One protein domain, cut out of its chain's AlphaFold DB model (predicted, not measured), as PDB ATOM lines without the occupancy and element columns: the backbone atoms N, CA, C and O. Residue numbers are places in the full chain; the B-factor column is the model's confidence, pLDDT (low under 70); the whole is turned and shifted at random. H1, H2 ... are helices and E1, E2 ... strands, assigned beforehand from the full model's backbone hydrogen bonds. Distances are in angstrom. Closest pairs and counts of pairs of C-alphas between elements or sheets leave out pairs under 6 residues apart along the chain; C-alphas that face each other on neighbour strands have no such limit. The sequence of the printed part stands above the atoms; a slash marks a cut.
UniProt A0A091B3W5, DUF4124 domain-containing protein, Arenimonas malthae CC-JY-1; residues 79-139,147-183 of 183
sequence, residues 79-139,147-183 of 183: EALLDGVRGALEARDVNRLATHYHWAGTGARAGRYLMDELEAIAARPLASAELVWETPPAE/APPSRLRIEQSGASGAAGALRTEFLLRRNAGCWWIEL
ATOM      1  N   GLU A  79      47.800 -59.120  53.445       94.69
ATOM      2  CA  GLU A  79      48.962 -59.237  52.561       94.69
ATOM      3  C   GLU A  79      48.548 -59.832  51.212       94.69
ATOM      4  O   GLU A  79      48.894 -59.294  50.166       94.69
ATOM      5  N   ALA A  80      47.697 -60.865  51.220       95.19
ATOM      6  CA  ALA A  80      47.131 -61.415  49.991       95.19
ATOM      7  C   ALA A  80      46.259 -60.392  49.238       95.19
ATOM      8  O   ALA A  80      46.216 -60.409  48.007       95.19
ATOM      9  N   LEU A  81      45.560 -59.503  49.960       96.69
ATOM     10  CA  LEU A  81      44.823 -58.394  49.348       96.69
ATOM     11  C   LEU A  81      45.789 -57.377  48.733       96.69
ATOM     12  O   LEU A  81      45.597 -56.988  47.584       96.69
ATOM     13  N   LEU A  82      46.826 -56.980  49.477       97.31
ATOM     14  CA  LEU A  82      47.858 -56.055  49.015       97.31
ATOM     15  C   LEU A  82      48.519 -56.553  47.728       97.31
ATOM     16  O   LEU A  82      48.601 -55.800  46.759       97.31
ATOM     17  N   ASP A  83      48.947 -57.813  47.699       96.62
ATOM     18  CA  ASP A  83      49.601 -58.409  46.533       96.62
ATOM     19  C   ASP A  83      48.652 -58.495  45.329       96.62
ATOM     20  O   ASP A  83      49.046 -58.211  44.196       96.62
ATOM     21  N   GLY A  84      47.379 -58.832  45.568       95.06
ATOM     22  CA  GLY A  84      46.344 -58.845  44.535       95.06
ATOM     23  C   GLY A  84      46.101 -57.464  43.921       95.06
ATOM     24  O   GLY A  84      46.139 -57.314  42.698       95.06
ATOM     25  N   VAL A  85      45.925 -56.446  44.770       97.00
ATOM     26  CA  VAL A  85      45.721 -55.048  44.356       97.00
ATOM     27  C   VAL A  85      46.952 -54.508  43.630       97.00
ATOM     28  O   VAL A  85      46.814 -53.965  42.536       97.00
ATOM     29  N   ARG A  86      48.161 -54.708  44.175       97.38
ATOM     30  CA  ARG A  86      49.416 -54.301  43.526       97.38
ATOM     31  C   ARG A  86      49.540 -54.929  42.139       97.38
ATOM     32  O   ARG A  86      49.738 -54.209  41.165       97.38
ATOM     33  N   GLY A  87      49.333 -56.243  42.034       95.81
ATOM     34  CA  GLY A  87      49.416 -56.954  40.760       95.81
ATOM     35  C   GLY A  87      48.356 -56.524  39.738       95.81
ATOM     36  O   GLY A  87      48.612 -56.595  38.537       95.81
ATOM     37  N   ALA A  88      47.177 -56.076  40.178       96.31
ATOM     38  CA  ALA A  88      46.165 -55.499  39.294       96.31
ATOM     39  C   ALA A  88      46.571 -54.112  38.769       96.31
ATOM     40  O   ALA A  88      46.435 -53.845  37.575       96.31
ATOM     41  N   LEU A  89      47.109 -53.255  39.641       96.81
ATOM     42  CA  LEU A  89      47.557 -51.902  39.292       96.81
ATOM     43  C   LEU A  89      48.798 -51.915  38.391       96.81
ATOM     44  O   LEU A  89      48.843 -51.193  37.399       96.81
ATOM     45  N   GLU A  90      49.783 -52.765  38.681       95.94
ATOM     46  CA  GLU A  90      50.974 -52.942  37.836       95.94
ATOM     47  C   GLU A  90      50.607 -53.447  36.435       95.94
ATOM     48  O   GLU A  90      51.153 -52.972  35.439       95.94
ATOM     49  N   ALA A  91      49.638 -54.364  36.349       95.56
ATOM     50  CA  ALA A  91      49.103 -54.862  35.083       95.56
ATOM     51  C   ALA A  91      48.157 -53.871  34.380       95.56
ATOM     52  O   ALA A  91      47.768 -54.122  33.240       95.56
ATOM     53  N   ARG A  92      47.779 -52.769  35.048       95.88
ATOM     54  CA  ARG A  92      46.745 -51.816  34.610       95.88
ATOM     55  C   ARG A  92      45.428 -52.501  34.229       95.88
ATOM     56  O   ARG A  92      44.798 -52.158  33.231       95.88
ATOM     57  N   ASP A  93      45.025 -53.489  35.023       96.00
ATOM     58  CA  ASP A  93      43.833 -54.302  34.784       96.00
ATOM     59  C   ASP A  93      42.729 -53.937  35.784       96.00
ATOM     60  O   ASP A  93      42.708 -54.404  36.928       96.00
ATOM     61  N   VAL A  94      41.787 -53.102  35.335       96.44
ATOM     62  CA  VAL A  94      40.641 -52.669  36.148       96.44
ATOM     63  C   VAL A  94      39.735 -53.830  36.553       96.44
ATOM     64  O   VAL A  94      39.199 -53.827  37.657       96.44
ATOM     65  N   ASN A  95      39.590 -54.868  35.726       92.56
ATOM     66  CA  ASN A  95      38.730 -56.007  36.055       92.56
ATOM     67  C   ASN A  95      39.362 -56.865  37.155       92.56
ATOM     68  O   ASN A  95      38.678 -57.339  38.072       92.56
ATOM     69  N   ARG A  96      40.688 -57.019  37.106       94.75
ATOM     70  CA  ARG A  96      41.439 -57.653  38.189       94.75
ATOM     71  C   ARG A  96      41.405 -56.808  39.463       94.75
ATOM     72  O   ARG A  96      41.254 -57.377  40.538       94.75
ATOM     73  N   LEU A  97      41.463 -55.479  39.366       96.56
ATOM     74  CA  LEU A  97      41.334 -54.593  40.531       96.56
ATOM     75  C   LEU A  97      39.929 -54.681  41.149       96.56
ATOM     76  O   LEU A  97      39.794 -54.867  42.356       96.56
ATOM     77  N   ALA A  98      38.887 -54.633  40.318       96.12
ATOM     78  CA  ALA A  98      37.486 -54.749  40.719       96.12
ATOM     79  C   ALA A  98      37.180 -56.073  41.435       96.12
ATOM     80  O   ALA A  98      36.297 -56.122  42.289       96.12
ATOM     81  N   THR A  99      37.935 -57.136  41.149       94.38
ATOM     82  CA  THR A  99      37.832 -58.427  41.852       94.38
ATOM     83  C   THR A  99      38.147 -58.305  43.352       94.38
ATOM     84  O   THR A  99      37.668 -59.115  44.141       94.38
ATOM     85  N   HIS A 100      38.914 -57.289  43.757       96.00
ATOM     86  CA  HIS A 100      39.290 -57.025  45.148       96.00
ATOM     87  C   HIS A 100      38.387 -55.996  45.854       96.00
ATOM     88  O   HIS A 100      38.536 -55.791  47.061       96.00
ATOM     89  N   TYR A 101      37.456 -55.360  45.136       96.69
ATOM     90  CA  TYR A 101      36.579 -54.319  45.675       96.69
ATOM     91  C   TYR A 101      35.354 -54.900  46.402       96.69
ATOM     92  O   TYR A 101      34.792 -55.922  46.000       96.69
ATOM     93  N   HIS A 102      34.915 -54.245  47.479       96.06
ATOM     94  CA  HIS A 102      33.714 -54.638  48.221       96.06
ATOM     95  C   HIS A 102      32.434 -54.149  47.522       96.06
ATOM     96  O   HIS A 102      32.001 -53.017  47.691       96.06
ATOM     97  N   TRP A 103      31.795 -55.014  46.730       93.94
ATOM     98  CA  TRP A 103      30.585 -54.657  45.963       93.94
ATOM     99  C   TRP A 103      29.255 -54.838  46.712       93.94
ATOM    100  O   TRP A 103      28.195 -54.495  46.184       93.94
ATOM    101  N   ALA A 104      29.257 -55.460  47.893       90.62
ATOM    102  CA  ALA A 104      28.011 -55.879  48.528       90.62
ATOM    103  C   ALA A 104      27.189 -54.664  48.985       90.62
ATOM    104  O   ALA A 104      27.626 -53.892  49.831       90.62
ATOM    105  N   GLY A 105      25.971 -54.532  48.455       89.44
ATOM    106  CA  GLY A 105      25.097 -53.380  48.704       89.44
ATOM    107  C   GLY A 105      25.211 -52.266  47.657       89.44
ATOM    108  O   GLY A 105      24.411 -51.331  47.683       89.44
ATOM    109  N   THR A 106      26.126 -52.380  46.690       91.69
ATOM    110  CA  THR A 106      26.301 -51.387  45.623       91.69
ATOM    111  C   THR A 106      25.228 -51.534  44.542       91.69
ATOM    112  O   THR A 106      25.147 -52.538  43.836       91.69
ATOM    113  N   GLY A 107      24.394 -50.503  44.380       86.81
ATOM    114  CA  GLY A 107      23.401 -50.433  43.303       86.81
ATOM    115  C   GLY A 107      24.017 -50.095  41.940       86.81
ATOM    116  O   GLY A 107      25.094 -49.515  41.858       86.81
ATOM    117  N   ALA A 108      23.303 -50.369  40.844       88.19
ATOM    118  CA  ALA A 108      23.847 -50.266  39.481       88.19
ATOM    119  C   ALA A 108      24.435 -48.888  39.105       88.19
ATOM    120  O   ALA A 108      25.426 -48.821  38.382       88.19
ATOM    121  N   ARG A 109      23.836 -47.778  39.567       92.25
ATOM    122  CA  ARG A 109      24.369 -46.427  39.300       92.25
ATOM    123  C   ARG A 109      25.688 -46.188  40.034       92.25
ATOM    124  O   ARG A 109      26.635 -45.737  39.406       92.25
ATOM    125  N   ALA A 110      25.729 -46.504  41.329       93.56
ATOM    126  CA  ALA A 110      26.946 -46.401  42.128       93.56
ATOM    127  C   ALA A 110      28.033 -47.336  41.583       93.56
ATOM    128  O   ALA A 110      29.182 -46.937  41.484       93.56
ATOM    129  N   GLY A 111      27.652 -48.534  41.131       93.94
ATOM    130  CA  GLY A 111      28.579 -49.492  40.540       93.94
ATOM    131  C   GLY A 111      29.287 -48.962  39.293       93.94
ATOM    132  O   GLY A 111      30.487 -49.150  39.163       93.94
ATOM    133  N   ARG A 112      28.573 -48.246  38.411       96.31
ATOM    134  CA  ARG A 112      29.196 -47.597  37.244       96.31
ATOM    135  C   ARG A 112      30.188 -46.513  37.652       96.31
ATOM    136  O   ARG A 112      31.316 -46.549  37.193       96.31
ATOM    137  N   TYR A 113      29.786 -45.629  38.567       97.38
ATOM    138  CA  TYR A 113      30.677 -44.592  39.093       97.38
ATOM    139  C   TYR A 113      31.950 -45.192  39.708       97.38
ATOM    140  O   TYR A 113      33.053 -44.753  39.409       97.38
ATOM    141  N   LEU A 114      31.807 -46.246  40.515       97.94
ATOM    142  CA  LEU A 114      32.944 -46.929  41.127       97.94
ATOM    143  C   LEU A 114      33.848 -47.602  40.092       97.94
ATOM    144  O   LEU A 114      35.061 -47.554  40.245       97.94
ATOM    145  N   MET A 115      33.295 -48.205  39.037       97.62
ATOM    146  CA  MET A 115      34.113 -48.752  37.951       97.62
ATOM    147  C   MET A 115      34.904 -47.660  37.225       97.62
ATOM    148  O   MET A 115      36.086 -47.874  36.971       97.62
ATOM    149  N   ASP A 116      34.297 -46.500  36.960       98.25
ATOM    150  CA  ASP A 116      34.983 -45.364  36.328       98.25
ATOM    151  C   ASP A 116      36.151 -44.861  37.206       98.25
ATOM    152  O   ASP A 116      37.257 -44.631  36.714       98.25
ATOM    153  N   GLU A 117      35.941 -44.756  38.525       98.00
ATOM    154  CA  GLU A 117      36.991 -44.389  39.490       98.00
ATOM    155  C   GLU A 117      38.109 -45.443  39.556       98.00
ATOM    156  O   GLU A 117      39.296 -45.112  39.504       98.00
ATOM    157  N   LEU A 118      37.755 -46.731  39.626       98.31
ATOM    158  CA  LEU A 118      38.729 -47.825  39.627       98.31
ATOM    159  C   LEU A 118      39.531 -47.877  38.320       98.31
ATOM    160  O   LEU A 118      40.727 -48.169  38.359       98.31
ATOM    161  N   GLU A 119      38.914 -47.574  37.177       98.06
ATOM    162  CA  GLU A 119      39.595 -47.495  35.882       98.06
ATOM    163  C   GLU A 119      40.577 -46.323  35.842       98.06
ATOM    164  O   GLU A 119      41.739 -46.498  35.457       98.06
ATOM    165  N   ALA A 120      40.162 -45.150  36.329       96.56
ATOM    166  CA  ALA A 120      41.038 -43.990  36.450       96.56
ATOM    167  C   ALA A 120      42.244 -44.270  37.364       96.56
ATOM    168  O   ALA A 120      43.363 -43.856  37.056       96.56
ATOM    169  N   ILE A 121      42.042 -45.004  38.461       96.94
ATOM    170  CA  ILE A 121      43.123 -45.444  39.349       96.94
ATOM    171  C   ILE A 121      44.042 -46.443  38.630       96.94
ATOM    172  O   ILE A 121      45.258 -46.242  38.610       96.94
ATOM    173  N   ALA A 122      43.490 -47.490  38.011       97.12
ATOM    174  CA  ALA A 122      44.260 -48.551  37.355       97.12
ATOM    175  C   ALA A 122      45.074 -48.060  36.144       97.12
ATOM    176  O   ALA A 122      46.124 -48.625  35.837       97.12
ATOM    177  N   ALA A 123      44.631 -46.997  35.469       95.56
ATOM    178  CA  ALA A 123      45.325 -46.432  34.314       95.56
ATOM    179  C   ALA A 123      46.647 -45.719  34.667       95.56
ATOM    180  O   ALA A 123      47.499 -45.519  33.792       95.56
ATOM    181  N   ARG A 124      46.838 -45.317  35.932       94.88
ATOM    182  CA  ARG A 124      48.005 -44.537  36.371       94.88
ATOM    183  C   ARG A 124      49.181 -45.449  36.751       94.88
ATOM    184  O   ARG A 124      48.973 -46.486  37.379       94.88
ATOM    185  N   PRO A 125      50.435 -45.072  36.435       94.06
ATOM    186  CA  PRO A 125      51.601 -45.834  36.877       94.06
ATOM    187  C   PRO A 125      51.692 -45.904  38.407       94.06
ATOM    188  O   PRO A 125      51.596 -44.881  39.088       94.06
ATOM    189  N   LEU A 126      51.892 -47.114  38.933       95.62
ATOM    190  CA  LEU A 126      52.071 -47.356  40.360       95.62
ATOM    191  C   LEU A 126      53.501 -47.010  40.790       95.62
ATOM    192  O   LEU A 126      54.458 -47.495  40.190       95.62
ATOM    193  N   ALA A 127      53.636 -46.197  41.837       95.50
ATOM    194  CA  ALA A 127      54.911 -45.927  42.496       95.50
ATOM    195  C   ALA A 127      55.071 -46.784  43.761       95.50
ATOM    196  O   ALA A 127      56.116 -47.402  43.956       95.50
ATOM    197  N   SER A 128      54.034 -46.864  44.601       96.12
ATOM    198  CA  SER A 128      54.015 -47.761  45.762       96.12
ATOM    199  C   SER A 128      52.597 -48.180  46.152       96.12
ATOM    200  O   SER A 128      51.616 -47.517  45.818       96.12
ATOM    201  N   ALA A 129      52.502 -49.304  46.865       97.50
ATOM    202  CA  ALA A 129      51.282 -49.788  47.503       97.50
ATOM    203  C   ALA A 129      51.644 -50.404  48.857       97.50
ATOM    204  O   ALA A 129      52.487 -51.307  48.916       97.50
ATOM    205  N   GLU A 130      51.014 -49.922  49.923       97.19
ATOM    206  CA  GLU A 130      51.356 -50.237  51.310       97.19
ATOM    207  C   GLU A 130      50.090 -50.390  52.156       97.19
ATOM    208  O   GLU A 130      49.116 -49.654  51.994       97.19
ATOM    209  N   LEU A 131      50.115 -51.327  53.100       97.12
ATOM    210  CA  LEU A 131      49.119 -51.373  54.166       97.12
ATOM    211  C   LEU A 131      49.417 -50.259  55.177       97.12
ATOM    212  O   LEU A 131      50.571 -49.905  55.412       97.12
ATOM    213  N   VAL A 132      48.370 -49.698  55.771       95.19
ATOM    214  CA  VAL A 132      48.472 -48.668  56.805       95.19
ATOM    215  C   VAL A 132      47.863 -49.216  58.088       95.19
ATOM    216  O   VAL A 132      46.707 -49.650  58.108       95.19
ATOM    217  N   TRP A 133      48.654 -49.188  59.156       90.88
ATOM    218  CA  TRP A 133      48.269 -49.620  60.496       90.88
ATOM    219  C   TRP A 133      48.102 -48.402  61.400       90.88
ATOM    220  O   TRP A 133      48.910 -47.479  61.347       90.88
ATOM    221  N   GLU A 134      47.080 -48.416  62.252       82.44
ATOM    222  CA  GLU A 134      46.912 -47.395  63.299       82.44
ATOM    223  C   GLU A 134      47.985 -47.524  64.384       82.44
ATOM    224  O   GLU A 134      48.499 -46.529  64.885       82.44
ATOM    225  N   THR A 135      48.356 -48.762  64.719       79.19
ATOM    226  CA  THR A 135      49.501 -49.083  65.573       79.19
ATOM    227  C   THR A 135      50.337 -50.138  64.859       79.19
ATOM    228  O   THR A 135      49.821 -51.229  64.590       79.19
ATOM    229  N   PRO A 136      51.598 -49.839  64.505       76.44
ATOM    230  CA  PRO A 136      52.474 -50.804  63.859       76.44
ATOM    231  C   PRO A 136      52.605 -52.088  64.689       76.44
ATOM    232  O   PRO A 136      52.696 -52.011  65.916       76.44
ATOM    233  N   PRO A 137      52.698 -53.274  64.059       74.75
ATOM    234  CA  PRO A 137      52.828 -54.534  64.790       74.75
ATOM    235  C   PRO A 137      54.007 -54.591  65.771       74.75
ATOM    236  O   PRO A 137      53.925 -55.272  66.787       74.75
ATOM    237  N   ALA A 138      55.085 -53.855  65.484       76.31
ATOM    238  CA  ALA A 138      56.268 -53.768  66.337       76.31
ATOM    239  C   ALA A 138      56.034 -53.004  67.656       76.31
ATOM    240  O   ALA A 138      56.799 -53.180  68.599       76.31
ATOM    241  N   GLU A 139      54.987 -52.178  67.733       74.44
ATOM    242  CA  GLU A 139      54.664 -51.328  68.889       74.44
ATOM    243  C   GLU A 139      53.444 -51.842  69.676       74.44
ATOM    244  O   GLU A 139      52.961 -51.176  70.593       74.44
ATOM    245  N   ALA A 147      46.581 -55.017  65.933       84.81
ATOM    246  CA  ALA A 147      45.378 -54.612  65.226       84.81
ATOM    247  C   ALA A 147      45.595 -54.794  63.713       84.81
ATOM    248  O   ALA A 147      46.699 -54.554  63.206       84.81
ATOM    249  N   PRO A 148      44.573 -55.244  62.970       88.25
ATOM    250  CA  PRO A 148      44.715 -55.369  61.534       88.25
ATOM    251  C   PRO A 148      44.892 -53.985  60.882       88.25
ATOM    252  O   PRO A 148      44.471 -52.980  61.458       88.25
ATOM    253  N   PRO A 149      45.479 -53.916  59.675       93.69
ATOM    254  CA  PRO A 149      45.580 -52.659  58.944       93.69
ATOM    255  C   PRO A 149      44.187 -52.098  58.645       93.69
ATOM    256  O   PRO A 149      43.244 -52.850  58.382       93.69
ATOM    257  N   SER A 150      44.068 -50.772  58.673       93.94
ATOM    258  CA  SER A 150      42.807 -50.068  58.430       93.94
ATOM    259  C   SER A 150      42.674 -49.590  56.985       93.94
ATOM    260  O   SER A 150      41.552 -49.449  56.491       93.94
ATOM    261  N   ARG A 151      43.799 -49.366  56.288       97.25
ATOM    262  CA  ARG A 151      43.817 -48.877  54.900       97.25
ATOM    263  C   ARG A 151      44.878 -49.551  54.041       97.25
ATOM    264  O   ARG A 151      45.862 -50.088  54.550       97.25
ATOM    265  N   LEU A 152      44.686 -49.465  52.729       98.12
ATOM    266  CA  LEU A 152      45.713 -49.701  51.719       98.12
ATOM    267  C   LEU A 152      45.961 -48.380  50.992       98.12
ATOM    268  O   LEU A 152      45.084 -47.865  50.301       98.12
ATOM    269  N   ARG A 153      47.156 -47.822  51.173       97.94
ATOM    270  CA  ARG A 153      47.588 -46.586  50.527       97.94
ATOM    271  C   ARG A 153      48.347 -46.919  49.253       97.94
ATOM    272  O   ARG A 153      49.262 -47.741  49.276       97.94
ATOM    273  N   ILE A 154      47.999 -46.240  48.170       97.75
ATOM    274  CA  ILE A 154      48.752 -46.264  46.922       97.75
ATOM    275  C   ILE A 154      49.271 -44.872  46.590       97.75
ATOM    276  O   ILE A 154      48.587 -43.867  46.803       97.75
ATOM    277  N   GLU A 155      50.478 -44.839  46.045       97.25
ATOM    278  CA  GLU A 155      51.089 -43.658  45.444       97.25
ATOM    279  C   GLU A 155      51.240 -43.914  43.950       97.25
ATOM    280  O   GLU A 155      51.748 -44.959  43.531       97.25
ATOM    281  N   GLN A 156      50.797 -42.966  43.135       95.38
ATOM    282  CA  GLN A 156      50.849 -43.057  41.681       95.38
ATOM    283  C   GLN A 156      51.400 -41.765  41.093       95.38
ATOM    284  O   GLN A 156      51.229 -40.682  41.651       95.38
ATOM    285  N   SER A 157      52.052 -41.852  39.940       90.19
ATOM    286  CA  SER A 157      52.429 -40.645  39.206       90.19
ATOM    287  C   SER A 157      51.198 -40.032  38.533       90.19
ATOM    288  O   SER A 157      50.381 -40.759  37.959       90.19
ATOM    289  N   GLY A 158      51.093 -38.701  38.547       80.50
ATOM    290  CA  GLY A 158      50.122 -37.959  37.748       80.50
ATOM    291  C   GLY A 158      50.210 -38.282  36.253       80.50
ATOM    292  O   GLY A 158      51.213 -38.801  35.760       80.50
ATOM    293  N   ALA A 159      49.134 -37.982  35.520       69.94
ATOM    294  CA  ALA A 159      49.118 -38.120  34.067       69.94
ATOM    295  C   ALA A 159      50.242 -37.285  33.428       69.94
ATOM    296  O   ALA A 159      50.635 -36.244  33.958       69.94
ATOM    297  N   SER A 160      50.753 -37.728  32.277       62.66
ATOM    298  CA  SER A 160      51.828 -37.046  31.549       62.66
ATOM    299  C   SER A 160      51.499 -35.561  31.340       62.66
ATOM    300  O   SER A 160      50.570 -35.238  30.602       62.66
ATOM    301  N   GLY A 161      52.249 -34.673  32.001       61.41
ATOM    302  CA  GLY A 161      52.050 -33.216  31.974       61.41
ATOM    303  C   GLY A 161      51.572 -32.602  33.297       61.41
ATOM    304  O   GLY A 161      51.748 -31.403  33.496       61.41
ATOM    305  N   ALA A 162      51.044 -33.402  34.229       62.03
ATOM    306  CA  ALA A 162      50.743 -32.981  35.595       62.03
ATOM    307  C   ALA A 162      51.893 -33.401  36.523       62.03
ATOM    308  O   ALA A 162      52.038 -34.573  36.868       62.03
ATOM    309  N   ALA A 163      52.735 -32.448  36.920       58.72
ATOM    310  CA  ALA A 163      53.776 -32.692  37.913       58.72
ATOM    311  C   ALA A 163      53.130 -32.857  39.301       58.72
ATOM    312  O   ALA A 163      52.831 -31.876  39.976       58.72
ATOM    313  N   GLY A 164      52.877 -34.099  39.714       71.88
ATOM    314  CA  GLY A 164      52.373 -34.404  41.052       71.88
ATOM    315  C   GLY A 164      52.241 -35.903  41.299       71.88
ATOM    316  O   GLY A 164      51.804 -36.644  40.419       71.88
ATOM    317  N   ALA A 165      52.628 -36.349  42.495       83.31
ATOM    318  CA  ALA A 165      52.250 -37.664  42.999       83.31
ATOM    319  C   ALA A 165      50.785 -37.615  43.459       83.31
ATOM    320  O   ALA A 165      50.358 -36.651  44.099       83.31
ATOM    321  N   LEU A 166      50.019 -38.637  43.101       92.56
ATOM    322  CA  LEU A 166      48.632 -38.825  43.496       92.56
ATOM    323  C   LEU A 166      48.572 -39.939  44.533       92.56
ATOM    324  O   LEU A 166      49.014 -41.058  44.272       92.56
ATOM    325  N   ARG A 167      47.973 -39.625  45.678       95.00
ATOM    326  CA  ARG A 167      47.713 -40.579  46.750       95.00
ATOM    327  C   ARG A 167      46.258 -41.022  46.703       95.00
ATOM    328  O   ARG A 167      45.358 -40.186  46.625       95.00
ATOM    329  N   THR A 168      46.028 -42.321  46.824       97.00
ATOM    330  CA  THR A 168      44.693 -42.884  47.056       97.00
ATOM    331  C   THR A 168      44.765 -43.821  48.255       97.00
ATOM    332  O   THR A 168      45.685 -44.628  48.360       97.00
ATOM    333  N   GLU A 169      43.823 -43.693  49.186       97.38
ATOM    334  CA  GLU A 169      43.707 -44.586  50.339       97.38
ATOM    335  C   GLU A 169      42.403 -45.361  50.227       97.38
ATOM    336  O   GLU A 169      41.330 -44.769  50.270       97.38
ATOM    337  N   PHE A 170      42.500 -46.680  50.099       98.19
ATOM    338  CA  PHE A 170      41.348 -47.560  50.203       98.19
ATOM    339  C   PHE A 170      41.116 -47.942  51.658       98.19
ATOM    340  O   PHE A 170      42.059 -48.322  52.360       98.19
ATOM    341  N   LEU A 171      39.864 -47.917  52.096       97.69
ATOM    342  CA  LEU A 171      39.462 -48.547  53.348       97.69
ATOM    343  C   LEU A 171      39.541 -50.070  53.206       97.69
ATOM    344  O   LEU A 171      39.257 -50.622  52.141       97.69
ATOM    345  N   LEU A 172      39.917 -50.757  54.287       97.19
ATOM    346  CA  LEU A 172      39.921 -52.217  54.323       97.19
ATOM    347  C   LEU A 172      38.673 -52.755  55.013       97.19
ATOM    348  O   LEU A 172      38.447 -52.540  56.206       97.19
ATOM    349  N   ARG A 173      37.881 -53.530  54.269       95.38
ATOM    350  CA  ARG A 173      36.651 -54.150  54.767       95.38
ATOM    351  C   ARG A 173      36.841 -55.649  54.951       95.38
ATOM    352  O   ARG A 173      37.229 -56.356  54.024       95.38
ATOM    353  N   ARG A 174      36.471 -56.171  56.126       94.50
ATOM    354  CA  ARG A 174      36.215 -57.610  56.302       94.50
ATOM    355  C   ARG A 174      34.756 -57.925  55.990       94.50
ATOM    356  O   ARG A 174      33.846 -57.364  56.607       94.50
ATOM    357  N   ASN A 175      34.526 -58.847  55.062       93.00
ATOM    358  CA  ASN A 175      33.192 -59.350  54.743       93.00
ATOM    359  C   ASN A 175      33.275 -60.781  54.196       93.00
ATOM    360  O   ASN A 175      34.180 -61.093  53.425       93.00
ATOM    361  N   ALA A 176      32.353 -61.649  54.627       91.00
ATOM    362  CA  ALA A 176      32.288 -63.058  54.222       91.00
ATOM    363  C   ALA A 176      33.612 -63.845  54.395       91.00
ATOM    364  O   ALA A 176      33.926 -64.734  53.611       91.00
ATOM    365  N   GLY A 177      34.408 -63.514  55.421       90.75
ATOM    366  CA  GLY A 177      35.701 -64.161  55.683       90.75
ATOM    367  C   GLY A 177      36.859 -63.683  54.797       90.75
ATOM    368  O   GLY A 177      37.966 -64.200  54.930       90.75
ATOM    369  N   CYS A 178      36.630 -62.685  53.942       94.44
ATOM    370  CA  CYS A 178      37.632 -62.101  53.056       94.44
ATOM    371  C   CYS A 178      37.913 -60.637  53.420       94.44
ATOM    372  O   CYS A 178      37.112 -59.974  54.091       94.44
ATOM    373  N   TRP A 179      39.051 -60.153  52.946       96.62
ATOM    374  CA  TRP A 179      39.454 -58.760  52.923       96.62
ATOM    375  C   TRP A 179      39.162 -58.147  51.559       96.62
ATOM    376  O   TRP A 179      39.399 -58.782  50.531       96.62
ATOM    377  N   TRP A 180      38.691 -56.905  51.579       96.69
ATOM    378  CA  TRP A 180      38.294 -56.139  50.404       96.69
ATOM    379  C   TRP A 180      38.782 -54.694  50.516       96.69
ATOM    380  O   TRP A 180      38.930 -54.187  51.633       96.69
ATOM    381  N   ILE A 181      38.986 -54.040  49.372       97.81
ATOM    382  CA  ILE A 181      39.164 -52.584  49.294       97.81
ATOM    383  C   ILE A 181      37.815 -51.882  49.098       97.81
ATOM    384  O   ILE A 181      36.915 -52.420  48.454       97.81
ATOM    385  N   GLU A 182      37.693 -50.675  49.635       96.56
ATOM    386  CA  GLU A 182      36.541 -49.780  49.480       96.56
ATOM    387  C   GLU A 182      37.053 -48.334  49.324       96.56
ATOM    388  O   GLU A 182      38.133 -48.012  49.829       96.56
ATOM    389  N   LEU A 183      36.321 -47.501  48.576       94.38
ATOM    390  CA  LEU A 183      36.646 -46.087  48.320       94.38
ATOM    391  C   LEU A 183      35.896 -45.177  49.294       94.38
ATOM    392  O   LEU A 183      34.720 -45.494  49.578       94.38
TER     393      LEU A 183
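What this domain is: This is residues 79 to 139 and 147 to 183 of the 183 residues of the protein "DUF4124 domain-containing protein" of Arenimonas malthae CC-JY-1 (UniProt A0A091B3W5). Picture a four-stranded sheet, curled like part of a barrel, that wraps round one helix, H1. The long helix H3 meets H1 at a corner, end to end, and only grazes the sheet, while the short helix H2 packs on both of them. The printed part has 98 residues, with three named helices followed by four named strands, in the order H1 H2 H3 E1 E2 E3 E4. The sheet's order is E1 E2 E3 E4, antiparallel throughout, and the class is mixed, helices and strands. The whole is compact, with a radius of gyration of the C-alphas of 13.8 A, and flat in outline, spanning 41 by 35 by 19 A.

Where its parts are: Start in the sheet with E1, residues 126 to 132, 16.9 A long. E2 is residues 151 to 157, 19.7 A. Find C-alpha 165 at (52.250, -37.664, 42.999); from there E3 runs 31.2 A to residue 175. E4, residues 178 to 182, ends with C-alpha 182 at (36.541, -49.780, 49.480). Then look at H1, residues 79 to 90, which begins with C-alpha 79 at (48.962, -59.237, 52.561) and is 16.1 A long. H2 is residues 94 to 98, and H3, residues 108 to 122, measures 20.6 A.

How they stand to each other: E1 and E2 are antiparallel at 163 degrees; look for N 130 and O 153, 2.9 A apart, within hydrogen-bond range. E2, E3 and E4 form a meander, each strand the antiparallel neighbour of the one before. In the hairpin E2 and E3, N 154 and O 168 are 2.8 A apart; in the hairpin E3 and E4, N 173 and O 180 are 2.9 A apart. The pairing is staggered: E3 pairs with E2 over residues 165 to 171 and with E4 over residues 171 to 175. The strongly twisted sheet curls round H1, two layers with the helix on one face; their strands' closest C-alphas to H1 include Glu 90 and Leu 126, 6.2 A apart. H1, with residues 84 to 89 alone, touches H2, closest at the C-alphas of Ala 88 and Leu 97, 5.1 A. H2 touches H3, closest at the C-alphas of Val 94 and Glu 119, 5.3 A, and is not on the sheet. H1 and H3 only just touch, only at their ends, with 3 pairs of C-alphas within 8 A, the closest Leu 89 and Ala 122, 5.1 A; their lines are about perpendicular, 75 degrees. In H1, H2 and H3 every O i to N i+4 pair is within hydrogen-bond range.

The domain as a whole: The C-alphas of Arg 109 and Glu 139 are the two farthest apart, 42.6 A. Residues 140 to 146 are not printed, and C-alphas 139 and 147 stand 10.5 A apart across the cut. Of the links that are printed whole, none is long. The mean pLDDT of the printed part is 91.9; look to residues 159 to 163 for values under 70.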